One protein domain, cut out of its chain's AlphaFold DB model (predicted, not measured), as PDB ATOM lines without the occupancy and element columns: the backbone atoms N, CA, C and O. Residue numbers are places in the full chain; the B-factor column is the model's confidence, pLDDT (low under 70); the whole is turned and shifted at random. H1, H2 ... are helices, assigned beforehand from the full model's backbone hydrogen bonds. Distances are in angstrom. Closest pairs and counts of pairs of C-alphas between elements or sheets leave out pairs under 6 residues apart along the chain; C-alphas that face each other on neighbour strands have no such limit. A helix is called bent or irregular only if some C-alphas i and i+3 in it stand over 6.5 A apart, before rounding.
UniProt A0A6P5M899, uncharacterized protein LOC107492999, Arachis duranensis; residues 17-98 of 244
ATOM      1  N   LYS A  17      23.322  50.108 -38.166       88.38
ATOM      2  CA  LYS A  17      24.558  50.694 -38.708       88.38
ATOM      3  C   LYS A  17      25.813  50.104 -38.057       88.38
ATOM      4  O   LYS A  17      26.785  49.862 -38.764       88.38
ATOM      5  N   ILE A  18      25.777  49.844 -36.746       89.94
ATOM      6  CA  ILE A  18      26.879  49.193 -36.012       89.94
ATOM      7  C   ILE A  18      27.059  47.743 -36.481       89.94
ATOM      8  O   ILE A  18      28.172  47.310 -36.756       89.94
ATOM      9  N   VAL A  19      25.972  46.980 -36.616       89.94
ATOM     10  CA  VAL A  19      26.056  45.595 -37.110       89.94
ATOM     11  C   VAL A  19      26.580  45.565 -38.545       89.94
ATOM     12  O   VAL A  19      27.483  44.787 -38.843       89.94
ATOM     13  N   SER A  20      26.074  46.435 -39.423       88.88
ATOM     14  CA  SER A  20      26.550  46.518 -40.804       88.88
ATOM     15  C   SER A  20      28.025  46.909 -40.884       88.88
ATOM     16  O   SER A  20      28.730  46.360 -41.724       88.88
ATOM     17  N   SER A  21      28.528  47.797 -40.015       89.75
ATOM     18  CA  SER A  21      29.956  48.142 -40.020       89.75
ATOM     19  C   SER A  21      30.847  46.970 -39.597       89.75
ATOM     20  O   SER A  21      31.916  46.801 -40.175       89.75
ATOM     21  N   ILE A  22      30.396  46.125 -38.665       91.00
ATOM     22  CA  ILE A  22      31.111  44.906 -38.251       91.00
ATOM     23  C   ILE A  22      31.055  43.837 -39.351       91.00
ATOM     24  O   ILE A  22      32.076  43.269 -39.722       91.00
ATOM     25  N   VAL A  23      29.865  43.563 -39.893       89.56
ATOM     26  CA  VAL A  23      29.653  42.500 -40.891       89.56
ATOM     27  C   VAL A  23      30.301  42.839 -42.234       89.56
ATOM     28  O   VAL A  23      30.721  41.941 -42.955       89.56
ATOM     29  N   LEU A  24      30.408  44.117 -42.594       88.81
ATOM     30  CA  LEU A  24      31.076  44.534 -43.830       88.81
ATOM     31  C   LEU A  24      32.591  44.721 -43.650       88.81
ATOM     32  O   LEU A  24      33.296  44.927 -44.640       88.81
ATOM     33  N   ASP A  25      33.110  44.627 -42.422       92.19
ATOM     34  CA  ASP A  25      34.542  44.709 -42.155       92.19
ATOM     35  C   ASP A  25      35.260  43.409 -42.553       92.19
ATOM     36  O   ASP A  25      35.062  42.329 -41.993       92.19
ATOM     37  N   SER A  26      36.170  43.519 -43.519       93.19
ATOM     38  CA  SER A  26      37.028  42.404 -43.931       93.19
ATOM     39  C   SER A  26      37.911  41.877 -42.792       93.19
ATOM     40  O   SER A  26      38.197  40.675 -42.728       93.19
ATOM     41  N   LYS A  27      38.330  42.749 -41.863       94.62
ATOM     42  CA  LYS A  27      39.193  42.365 -40.747       94.62
ATOM     43  C   LYS A  27      38.439  41.496 -39.745       94.62
ATOM     44  O   LYS A  27      39.016  40.513 -39.271       94.62
ATOM     45  N   PHE A  28      37.170  41.800 -39.475       94.62
ATOM     46  CA  PHE A  28      36.273  40.952 -38.693       94.62
ATOM     47  C   PHE A  28      36.249  39.511 -39.225       94.62
ATOM     48  O   PHE A  28      36.596  38.580 -38.493       94.62
ATOM     49  N   TRP A  29      35.961  39.314 -40.513       94.81
ATOM     50  CA  TRP A  29      35.909  37.969 -41.102       94.81
ATOM     51  C   TRP A  29      37.260  37.256 -41.100       94.81
ATOM     52  O   TRP A  29      37.332  36.059 -40.809       94.81
ATOM     53  N   GLN A  30      38.353  37.983 -41.342       93.56
ATOM     54  CA  GLN A  30      39.698  37.417 -41.236       93.56
ATOM     55  C   GLN A  30      40.002  36.932 -39.808       93.56
ATOM     56  O   GLN A  30      40.643  35.887 -39.622       93.56
ATOM     57  N   ASN A  31      39.534  37.661 -38.794       92.62
ATOM     58  CA  ASN A  31      39.642  37.242 -37.401       92.62
ATOM     59  C   ASN A  31      38.781  35.997 -37.137       92.62
ATOM     60  O   ASN A  31      39.288  35.052 -36.538       92.62
ATOM     61  N   CYS A  32      37.543  35.927 -37.646       94.00
ATOM     62  CA  CYS A  32      36.689  34.734 -37.538       94.00
ATOM     63  C   CYS A  32      37.361  33.486 -38.126       94.00
ATOM     64  O   CYS A  32      37.445  32.456 -37.455       94.00
ATOM     65  N   VAL A  33      37.914  33.585 -39.340       91.88
ATOM     66  CA  VAL A  33      38.655  32.482 -39.977       91.88
ATOM     67  C   VAL A  33      39.847  32.060 -39.119       91.88
ATOM     68  O   VAL A  33      40.106  30.868 -38.946       91.88
ATOM     69  N   THR A  34      40.571  33.027 -38.554       91.19
ATOM     70  CA  THR A  34      41.705  32.750 -37.663       91.19
ATOM     71  C   THR A  34      41.248  32.006 -36.407       91.19
ATOM     72  O   THR A  34      41.849  30.991 -36.052       91.19
ATOM     73  N   THR A  35      40.154  32.445 -35.782       92.75
ATOM     74  CA  THR A  35      39.557  31.796 -34.608       92.75
ATOM     75  C   THR A  35      39.166  30.353 -34.904       92.75
ATOM     76  O   THR A  35      39.586  29.458 -34.174       92.75
ATOM     77  N   VAL A  36      38.443  30.096 -35.999       91.56
ATOM     78  CA  VAL A  36      38.037  28.732 -36.389       91.56
ATOM     79  C   VAL A  36      39.257  27.832 -36.566       91.56
ATOM     80  O   VAL A  36      39.294  26.719 -36.035       91.56
ATOM     81  N   LYS A  37      40.299  28.324 -37.246       89.31
ATOM     82  CA  LYS A  37      41.528  27.549 -37.441       89.31
ATOM     83  C   LYS A  37      42.247  27.244 -36.119       89.31
ATOM     84  O   LYS A  37      42.804  26.161 -35.994       89.31
ATOM     85  N   ILE A  38      42.230  28.156 -35.140       91.38
ATOM     86  CA  ILE A  38      42.837  27.933 -33.813       91.38
ATOM     87  C   ILE A  38      42.018  26.931 -32.997       91.38
ATOM     88  O   ILE A  38      42.590  26.084 -32.314       91.38
ATOM     89  N   VAL A  39      40.690  27.022 -33.059       91.38
ATOM     90  CA  VAL A  39      39.781  26.171 -32.280       91.38
ATOM     91  C   VAL A  39      39.729  24.743 -32.829       91.38
ATOM     92  O   VAL A  39      39.649  23.802 -32.046       91.38
ATOM     93  N   GLY A  40      39.868  24.547 -34.143       89.88
ATOM     94  CA  GLY A  40      39.893  23.223 -34.781       89.88
ATOM     95  C   GLY A  40      40.798  22.179 -34.095       89.88
ATOM     96  O   GLY A  40      40.299  21.126 -33.695       89.88
ATOM     97  N   PRO A  41      42.110  22.427 -33.902       90.69
ATOM     98  CA  PRO A  41      42.988  21.494 -33.194       90.69
ATOM     99  C   PRO A  41      42.630  21.315 -31.709       90.69
ATOM    100  O   PRO A  41      42.908  20.252 -31.158       90.69
ATOM    101  N   LEU A  42      41.997  22.302 -31.065       89.00
ATOM    102  CA  LEU A  42      41.523  22.178 -29.680       89.00
ATOM    103  C   LEU A  42      40.300  21.263 -29.583       89.00
ATOM    104  O   LEU A  42      40.236  20.438 -28.680       89.00
ATOM    105  N   ILE A  43      39.372  21.344 -30.540       87.31
ATOM    106  CA  ILE A  43      38.233  20.419 -30.623       87.31
ATOM    107  C   ILE A  43      38.729  18.991 -30.859       87.31
ATOM    108  O   ILE A  43      38.270  18.073 -30.186       87.31
ATOM    109  N   LYS A  44      39.691  18.790 -31.773       84.12
ATOM    110  CA  LYS A  44      40.283  17.460 -32.011       84.12
ATOM    111  C   LYS A  44      40.911  16.883 -30.742       84.12
ATOM    112  O   LYS A  44      40.713  15.714 -30.441       84.12
ATOM    113  N   LEU A  45      41.641  17.713 -29.998       84.75
ATOM    114  CA  LEU A  45      42.209  17.342 -28.707       84.75
ATOM    115  C   LEU A  45      41.127  16.917 -27.716       84.75
ATOM    116  O   LEU A  45      41.257  15.852 -27.126       84.75
ATOM    117  N   LEU A  46      40.075  17.723 -27.548       81.06
ATOM    118  CA  LEU A  46      38.980  17.411 -26.626       81.06
ATOM    119  C   LEU A  46      38.305  16.093 -27.008       81.06
ATOM    120  O   LEU A  46      38.199  15.207 -26.175       81.06
ATOM    121  N   ARG A  47      37.996  15.888 -28.294       80.06
ATOM    122  CA  ARG A  47      37.414  14.627 -28.781       80.06
ATOM    123  C   ARG A  47      38.281  13.401 -28.482       80.06
ATOM    124  O   ARG A  47      37.736  12.370 -28.114       80.06
ATOM    125  N   LEU A  48      39.605  13.501 -28.634       74.62
ATOM    126  CA  LEU A  48      40.531  12.399 -28.322       74.62
ATOM    127  C   LEU A  48      40.561  12.060 -26.831       74.62
ATOM    128  O   LEU A  48      40.766  10.912 -26.453       74.62
ATOM    129  N   VAL A  49      40.405  13.080 -25.999       71.56
ATOM    130  CA  VAL A  49      40.506  12.997 -24.545       71.56
ATOM    131  C   VAL A  49      39.185  12.563 -23.916       71.56
ATOM    132  O   VAL A  49      39.192  11.837 -22.928       71.56
ATOM    133  N   ASP A  50      38.072  12.971 -24.515       67.81
ATOM    134  CA  ASP A  50      36.728  12.575 -24.119       67.81
ATOM    135  C   ASP A  50      36.349  11.201 -24.692       67.81
ATOM    136  O   ASP A  50      35.260  10.719 -24.417       67.81
ATOM    137  N   ALA A  51      37.155  10.573 -25.553       66.69
ATOM    138  CA  ALA A  51      36.839   9.249 -26.088       66.69
ATOM    139  C   ALA A  51      36.940   8.190 -24.975       66.69
ATOM    140  O   ALA A  51      38.034   7.897 -24.496       66.69
ATOM    141  N   ASP A  52      35.809   7.584 -24.601       56.75
ATOM    142  CA  ASP A  52      35.710   6.635 -23.477       56.75
ATOM    143  C   ASP A  52      36.487   5.327 -23.708       56.75
ATOM    144  O   ASP A  52      36.758   4.571 -22.778       56.75
ATOM    145  N   GLU A  53      36.878   5.053 -24.955       55.91
ATOM    146  CA  GLU A  53      37.546   3.811 -25.348       55.91
ATOM    147  C   GLU A  53      39.043   3.760 -25.005       55.91
ATOM    148  O   GLU A  53      39.613   2.667 -24.923       55.91
ATOM    149  N   LYS A  54      39.713   4.909 -24.841       58.78
ATOM    150  CA  LYS A  54      41.171   4.982 -24.627       58.78
ATOM    151  C   LYS A  54      41.482   5.752 -23.349       58.78
ATOM    152  O   LYS A  54      40.815   6.731 -23.032       58.78
ATOM    153  N   SER A  55      42.535   5.360 -22.622       60.00
ATOM    154  CA  SER A  55      42.913   6.123 -21.431       60.00
ATOM    155  C   SER A  55      43.368   7.532 -21.820       60.00
ATOM    156  O   SER A  55      44.407   7.750 -22.453       60.00
ATOM    157  N   SER A  56      42.559   8.514 -21.427       64.94
ATOM    158  CA  SER A  56      42.789   9.928 -21.722       64.94
ATOM    159  C   SER A  56      44.116  10.421 -21.149       64.94
ATOM    160  O   SER A  56      44.784  11.264 -21.749       64.94
ATOM    161  N   LEU A  57      44.569   9.817 -20.046       67.69
ATOM    162  CA  LEU A  57      45.829  10.135 -19.382       67.69
ATOM    163  C   LEU A  57      47.052  10.001 -20.305       67.69
ATOM    164  O   LEU A  57      47.946  10.848 -20.244       67.69
ATOM    165  N   ARG A  58      47.066   8.986 -21.178       66.88
ATOM    166  CA  ARG A  58      48.200   8.654 -22.054       66.88
ATOM    167  C   ARG A  58      48.293   9.543 -23.294       66.88
ATOM    168  O   ARG A  58      49.387   9.873 -23.742       66.88
ATOM    169  N   ILE A  59      47.143   9.921 -23.844       72.19
ATOM    170  CA  ILE A  59      47.033  10.647 -25.120       72.19
ATOM    171  C   ILE A  59      47.002  12.166 -24.899       72.19
ATOM    172  O   ILE A  59      47.338  12.939 -25.800       72.19
ATOM    173  N   LEU A  60      46.636  12.625 -23.699       79.88
ATOM    174  CA  LEU A  60      46.439  14.045 -23.420       79.88
ATOM    175  C   LEU A  60      47.704  14.885 -23.626       79.88
ATOM    176  O   LEU A  60      47.643  15.930 -24.279       79.88
ATOM    177  N   TYR A  61      48.850  14.446 -23.091       81.44
ATOM    178  CA  TYR A  61      50.105  15.193 -23.233       81.44
ATOM    179  C   TYR A  61      50.458  15.382 -24.710       81.44
ATOM    180  O   TYR A  61      50.741  16.497 -25.155       81.44
ATOM    181  N   GLU A  62      50.393  14.293 -25.472       79.56
ATOM    182  CA  GLU A  62      50.666  14.277 -26.900       79.56
ATOM    183  C   GLU A  62      49.694  15.179 -27.666       79.56
ATOM    184  O   GLU A  62      50.118  16.041 -28.438       79.56
ATOM    185  N   SER A  63      48.393  15.045 -27.406       82.06
ATOM    186  CA  SER A  63      47.343  15.824 -28.068       82.06
ATOM    187  C   SER A  63      47.523  17.323 -27.843       82.06
ATOM    188  O   SER A  63      47.359  18.115 -28.773       82.06
ATOM    189  N   ILE A  64      47.957  17.729 -26.647       85.81
ATOM    190  CA  ILE A  64      48.311  19.122 -26.348       85.81
ATOM    191  C   ILE A  64      49.536  19.575 -27.134       85.81
ATOM    192  O   ILE A  64      49.542  20.700 -27.644       85.81
ATOM    193  N   GLN A  65      50.572  18.739 -27.260       84.88
ATOM    194  CA  GLN A  65      51.725  19.084 -28.096       84.88
ATOM    195  C   GLN A  65      51.320  19.225 -29.566       84.88
ATOM    196  O   GLN A  65      51.697  20.219 -30.195       84.88
ATOM    197  N   ARG A  66      50.505  18.301 -30.091       87.25
ATOM    198  CA  ARG A  66      49.970  18.356 -31.459       87.25
ATOM    199  C   ARG A  66      49.153  19.630 -31.679       87.25
ATOM    200  O   ARG A  66      49.429  20.367 -32.625       87.25
ATOM    201  N   ALA A  67      48.234  19.966 -30.771       90.25
ATOM    202  CA  ALA A  67      47.439  21.191 -30.862       90.25
ATOM    203  C   ALA A  67      48.311  22.455 -30.814       90.25
ATOM    204  O   ALA A  67      48.153  23.371 -31.624       90.25
ATOM    205  N   LYS A  68      49.300  22.487 -29.914       91.25
ATOM    206  CA  LYS A  68      50.257  23.593 -29.814       91.25
ATOM    207  C   LYS A  68      51.081  23.752 -31.094       91.25
ATOM    208  O   LYS A  68      51.293  24.879 -31.539       91.25
ATOM    209  N   ASN A  69      51.555  22.656 -31.679       90.19
ATOM    210  CA  ASN A  69      52.347  22.675 -32.908       90.19
ATOM    211  C   ASN A  69      51.503  23.059 -34.130       90.19
ATOM    212  O   ASN A  69      51.974  23.843 -34.957       90.19
ATOM    213  N   ALA A  70      50.247  22.616 -34.205       91.12
ATOM    214  CA  ALA A  70      49.305  23.050 -35.235       91.12
ATOM    215  C   ALA A  70      49.114  24.576 -35.202       91.12
ATOM    216  O   ALA A  70      49.290  25.241 -36.223       91.12
ATOM    217  N   ILE A  71      48.880  25.150 -34.014       93.12
ATOM    218  CA  ILE A  71      48.749  26.606 -33.840       93.12
ATOM    219  C   ILE A  71      50.031  27.333 -34.273       93.12
ATOM    220  O   ILE A  71      49.962  28.305 -35.021       93.12
ATOM    221  N   LYS A  72      51.218  26.868 -33.859       93.81
ATOM    222  CA  LYS A  72      52.490  27.483 -34.291       93.81
ATOM    223  C   LYS A  72      52.640  27.482 -35.812       93.81
ATOM    224  O   LYS A  72      52.994  28.509 -36.395       93.81
ATOM    225  N   THR A  73      52.341  26.348 -36.440       93.38
ATOM    226  CA  THR A  73      52.480  26.146 -37.887       93.38
ATOM    227  C   THR A  73      51.532  27.054 -38.664       93.38
ATOM    228  O   THR A  73      51.950  27.684 -39.634       93.38
ATOM    229  N   MET A  74      50.292  27.229 -38.192       91.94
ATOM    230  CA  MET A  74      49.336  28.170 -38.789       91.94
ATOM    231  C   MET A  74      49.868  29.605 -38.858       91.94
ATOM    232  O   MET A  74      49.627  30.316 -39.833       91.94
ATOM    233  N   PHE A  75      50.621  30.026 -37.842       93.06
ATOM    234  CA  PHE A  75      51.267  31.337 -37.795       93.06
ATOM    235  C   PHE A  75      52.673  31.338 -38.413       93.06
ATOM    236  O   PHE A  75      53.468  32.237 -38.133       93.06
ATOM    237  N   ARG A  76      53.002  30.344 -39.252       93.56
ATOM    238  CA  ARG A  76      54.314  30.181 -39.907       93.56
ATOM    239  C   ARG A  76      55.476  30.222 -38.911       93.56
ATOM    240  O   ARG A  76      56.513  30.818 -39.183       93.56
ATOM    241  N   ASN A  77      55.264  29.664 -37.719       93.12
ATOM    242  CA  ASN A  77      56.213  29.679 -36.605       93.12
ATOM    243  C   ASN A  77      56.663  31.086 -36.156       93.12
ATOM    244  O   ASN A  77      57.668  31.229 -35.458       93.12
ATOM    245  N   ARG A  78      55.895  32.140 -36.469       94.88
ATOM    246  CA  ARG A  78      56.165  33.495 -35.973       94.88
ATOM    247  C   ARG A  78      55.820  33.586 -34.491       94.88
ATOM    248  O   ARG A  78      54.648  33.671 -34.122       94.88
ATOM    249  N   LYS A  79      56.855  33.612 -33.646       93.12
ATOM    250  CA  LYS A  79      56.731  33.595 -32.179       93.12
ATOM    251  C   LYS A  79      55.753  34.641 -31.653       93.12
ATOM    252  O   LYS A  79      54.844  34.279 -30.913       93.12
ATOM    253  N   ALA A  80      55.876  35.897 -32.076       95.06
ATOM    254  CA  ALA A  80      54.992  36.974 -31.621       95.06
ATOM    255  C   ALA A  80      53.506  36.709 -31.928       95.06
ATOM    256  O   ALA A  80      52.649  37.017 -31.108       95.06
ATOM    257  N   ALA A  81      53.204  36.078 -33.067       91.56
ATOM    258  CA  ALA A  81      51.833  35.847 -33.509       91.56
ATOM    259  C   ALA A  81      51.156  34.672 -32.784       91.56
ATOM    260  O   ALA A  81      49.994  34.785 -32.410       91.56
ATOM    261  N   TYR A  82      51.863  33.558 -32.540       94.12
ATOM    262  CA  TYR A  82      51.252  32.405 -31.859       94.12
ATOM    263  C   TYR A  82      51.349  32.457 -30.326       94.12
ATOM    264  O   TYR A  82      50.618  31.733 -29.642       94.12
ATOM    265  N   THR A  83      52.275  33.249 -29.768       94.69
ATOM    266  CA  THR A  83      52.554  33.264 -28.317       94.69
ATOM    267  C   THR A  83      51.301  33.512 -27.476       94.69
ATOM    268  O   THR A  83      51.088  32.700 -26.573       94.69
ATOM    269  N   PRO A  84      50.438  34.504 -27.784       94.19
ATOM    270  CA  PRO A  84      49.219  34.754 -27.012       94.19
ATOM    271  C   PRO A  84      48.291  33.537 -26.912       94.19
ATOM    272  O   PRO A  84      47.689  33.292 -25.875       94.19
ATOM    273  N   TYR A  85      48.204  32.723 -27.965       92.12
ATOM    274  CA  TYR A  85      47.351  31.532 -27.965       92.12
ATOM    275  C   TYR A  85      48.007  30.375 -27.210       92.12
ATOM    276  O   TYR A  85      47.393  29.720 -26.370       92.12
ATOM    277  N   THR A  86      49.295  30.132 -27.467       92.31
ATOM    278  CA  THR A  86      50.013  29.037 -26.799       92.31
ATOM    279  C   THR A  86      50.249  29.290 -25.307       92.31
ATOM    280  O   THR A  86      50.393  28.323 -24.558       92.31
ATOM    281  N   SER A  87      50.268  30.552 -24.860       92.38
ATOM    282  CA  SER A  87      50.333  30.906 -23.439       92.38
ATOM    283  C   SER A  87      49.025  30.587 -22.720       92.38
ATOM    284  O   SER A  87      49.081  30.051 -21.617       92.38
ATOM    285  N   ILE A  88      47.867  30.799 -23.357       89.75
ATOM    286  CA  ILE A  88      46.559  30.394 -22.815       89.75
ATOM    287  C   ILE A  88      46.505  28.874 -22.637       89.75
ATOM    288  O   ILE A  88      46.144  28.399 -21.558       89.75
ATOM    289  N   LEU A  89      46.925  28.105 -23.652       87.19
ATOM    290  CA  LEU A  89      47.016  26.641 -23.545       87.19
ATOM    291  C   LEU A  89      47.940  26.227 -22.395       87.19
ATOM    292  O   LEU A  89      47.582  25.369 -21.593       87.19
ATOM    293  N   LYS A  90      49.121  26.853 -22.303       86.69
ATOM    294  CA  LYS A  90      50.087  26.581 -21.235       86.69
ATOM    295  C   LYS A  90      49.485  26.873 -19.859       86.69
ATOM    296  O   LYS A  90      49.552  26.013 -18.996       86.69
ATOM    297  N   MET A  91      48.846  28.025 -19.679       87.25
ATOM    298  CA  MET A  91      48.201  28.419 -18.426       87.25
ATOM    299  C   MET A  91      47.099  27.436 -18.011       87.25
ATOM    300  O   MET A  91      47.017  27.056 -16.845       87.25
ATOM    301  N   ARG A  92      46.260  26.990 -18.955       83.12
ATOM    302  CA  ARG A  92      45.218  25.986 -18.682       83.12
ATOM    303  C   ARG A  92      45.822  24.636 -18.295       83.12
ATOM    304  O   ARG A  92      45.367  24.038 -17.325       83.12
ATOM    305  N   TRP A  93      46.870  24.210 -18.999       80.50
ATOM    306  CA  TRP A  93      47.649  23.014 -18.670       80.50
ATOM    307  C   TRP A  93      48.296  23.098 -17.282       80.50
ATOM    308  O   TRP A  93      48.250  22.141 -16.523       80.50
ATOM    309  N   ASP A  94      48.875  24.247 -16.937       79.31
ATOM    310  CA  ASP A  94      49.489  24.513 -15.634       79.31
ATOM    311  C   ASP A  94      48.481  24.449 -14.478       79.31
ATOM    312  O   ASP A  94      48.796  23.914 -13.421       79.31
ATOM    313  N   LYS A  95      47.278  25.000 -14.678       76.44
ATOM    314  CA  LYS A  95      46.284  25.167 -13.610       76.44
ATOM    315  C   LYS A  95      45.450  23.914 -13.338       76.44
ATOM    316  O   LYS A  95      45.065  23.689 -12.196       76.44
ATOM    317  N   HIS A  96      45.105  23.154 -14.376       66.12
ATOM    318  CA  HIS A  96      44.055  22.132 -14.280       66.12
ATOM    319  C   HIS A  96      44.546  20.699 -14.460       66.12
ATOM    320  O   HIS A  96      43.752  19.786 -14.265       66.12
ATOM    321  N   LEU A  97      45.803  20.481 -14.854       67.00
ATOM    322  CA  LEU A  97      46.279  19.156 -15.245       67.00
ATOM    323  C   LEU A  97      47.478  18.743 -14.396       67.00
ATOM    324  O   LEU A  97      48.412  19.522 -14.206       67.00
ATOM    325  N   LYS A  98      47.451  17.508 -13.868       69.56
ATOM    326  CA  LYS A  98      48.558  16.915 -13.094       69.56
ATOM    327  C   LYS A  98      49.738  16.671 -14.035       69.56
ATOM    328  O   LYS A  98      49.910  15.577 -14.567       69.56
TER     329      LYS A  98
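AT A GLANCE: This is residues 17 to 98 of the 244 residues of the protein "uncharacterized protein LOC107492999" of Arachis duranensis (UniProt A0A6P5M899). One long helix, H2, makes the long axis; H3 folds back beside the later part of H2, and H4 folds back again over H3, in a zigzag of three helices. Residues 17 to 33 stick out from this body as an arm, made of the short helix H1, a tight link and residues 26 to 33 of H2. The printed part has 82 residues with four named helices, H1, H2, H3 and H4 in this order along the chain, and no named strand; the class is all helix. The whole is loose, with a radius of gyration of the C-alphas of 15.7 A, and elongated, spanning 50 by 29 by 22 A.

HOW THE PARTS SIT: The longest helix is H2, residues 26 to 49. It touches H3, residues 56 to 74, at a shallow tilt of 21 degrees, opposite ways. Their closest C-alphas, those of Val 49 and Ser 56, are 4.8 A apart, and the two form a helical hairpin. H3 also forms a helical hairpin with H4, residues 79 to 96, at a shallow tilt of 16 degrees, opposite ways. H3 touches H4 with residues 68 to 72 alone; the closest C-alphas, those of Lys 72 and Tyr 82, are 5.6 A apart. H4 has a kink of 35 degrees near residue 86. H2 and H4 are only just apart, their closest C-alphas at 8.2 A. At the other end of H2, H1, residues 17 to 23, is close but not clearly touching: the closest C-alphas, those of Ile 22 and Phe 28, are 6.5 A apart. H1 and H2 run the same way at a steep tilt of 54 degrees. H1 is apart from H3 and H4. In H1 every O i to N i+4 pair is within hydrogen-bond range; in H2 it is 18 of 20, in H3 13 of 15 and in H4 11 of 14.

IN THESE COORDINATES: H2 runs 35.4 A from C-alpha 26 at (37.028, 42.404, -43.931) to C-alpha 49 at (40.506, 12.997, -24.545). It is neither bent nor irregular, but only just: C-alphas 38 and 41 are 6.5 A apart. H3, residues 56 to 74, is 25.8 A long and only just irregular, with C-alphas 58 and 61 6.9 A apart. H4, residues 79 to 96, is 24.7 A long and irregular, with C-alphas 81 and 84 7.1 A apart; it ends at C-alpha 96 at (44.055, 22.132, -14.280). H1, residues 17 to 23, is 9.9 A long and begins at C-alpha 17 at (24.558, 50.694, -38.708).

THE WHOLE: The two C-alphas farthest apart, those of Lys 17 and Ser 55, are 51.2 A from each other. Without residues 17 to 33, which stand free, the body of 65 residues spans 36 by 22 by 16 A. The printed part has no cut. No link is long: H1 to H2 and H3 to H4 are tight, and H2 to H3 is short. The mean pLDDT of the printed part is 85.1; residues 50 to 58 and 96 to 98 are under 70.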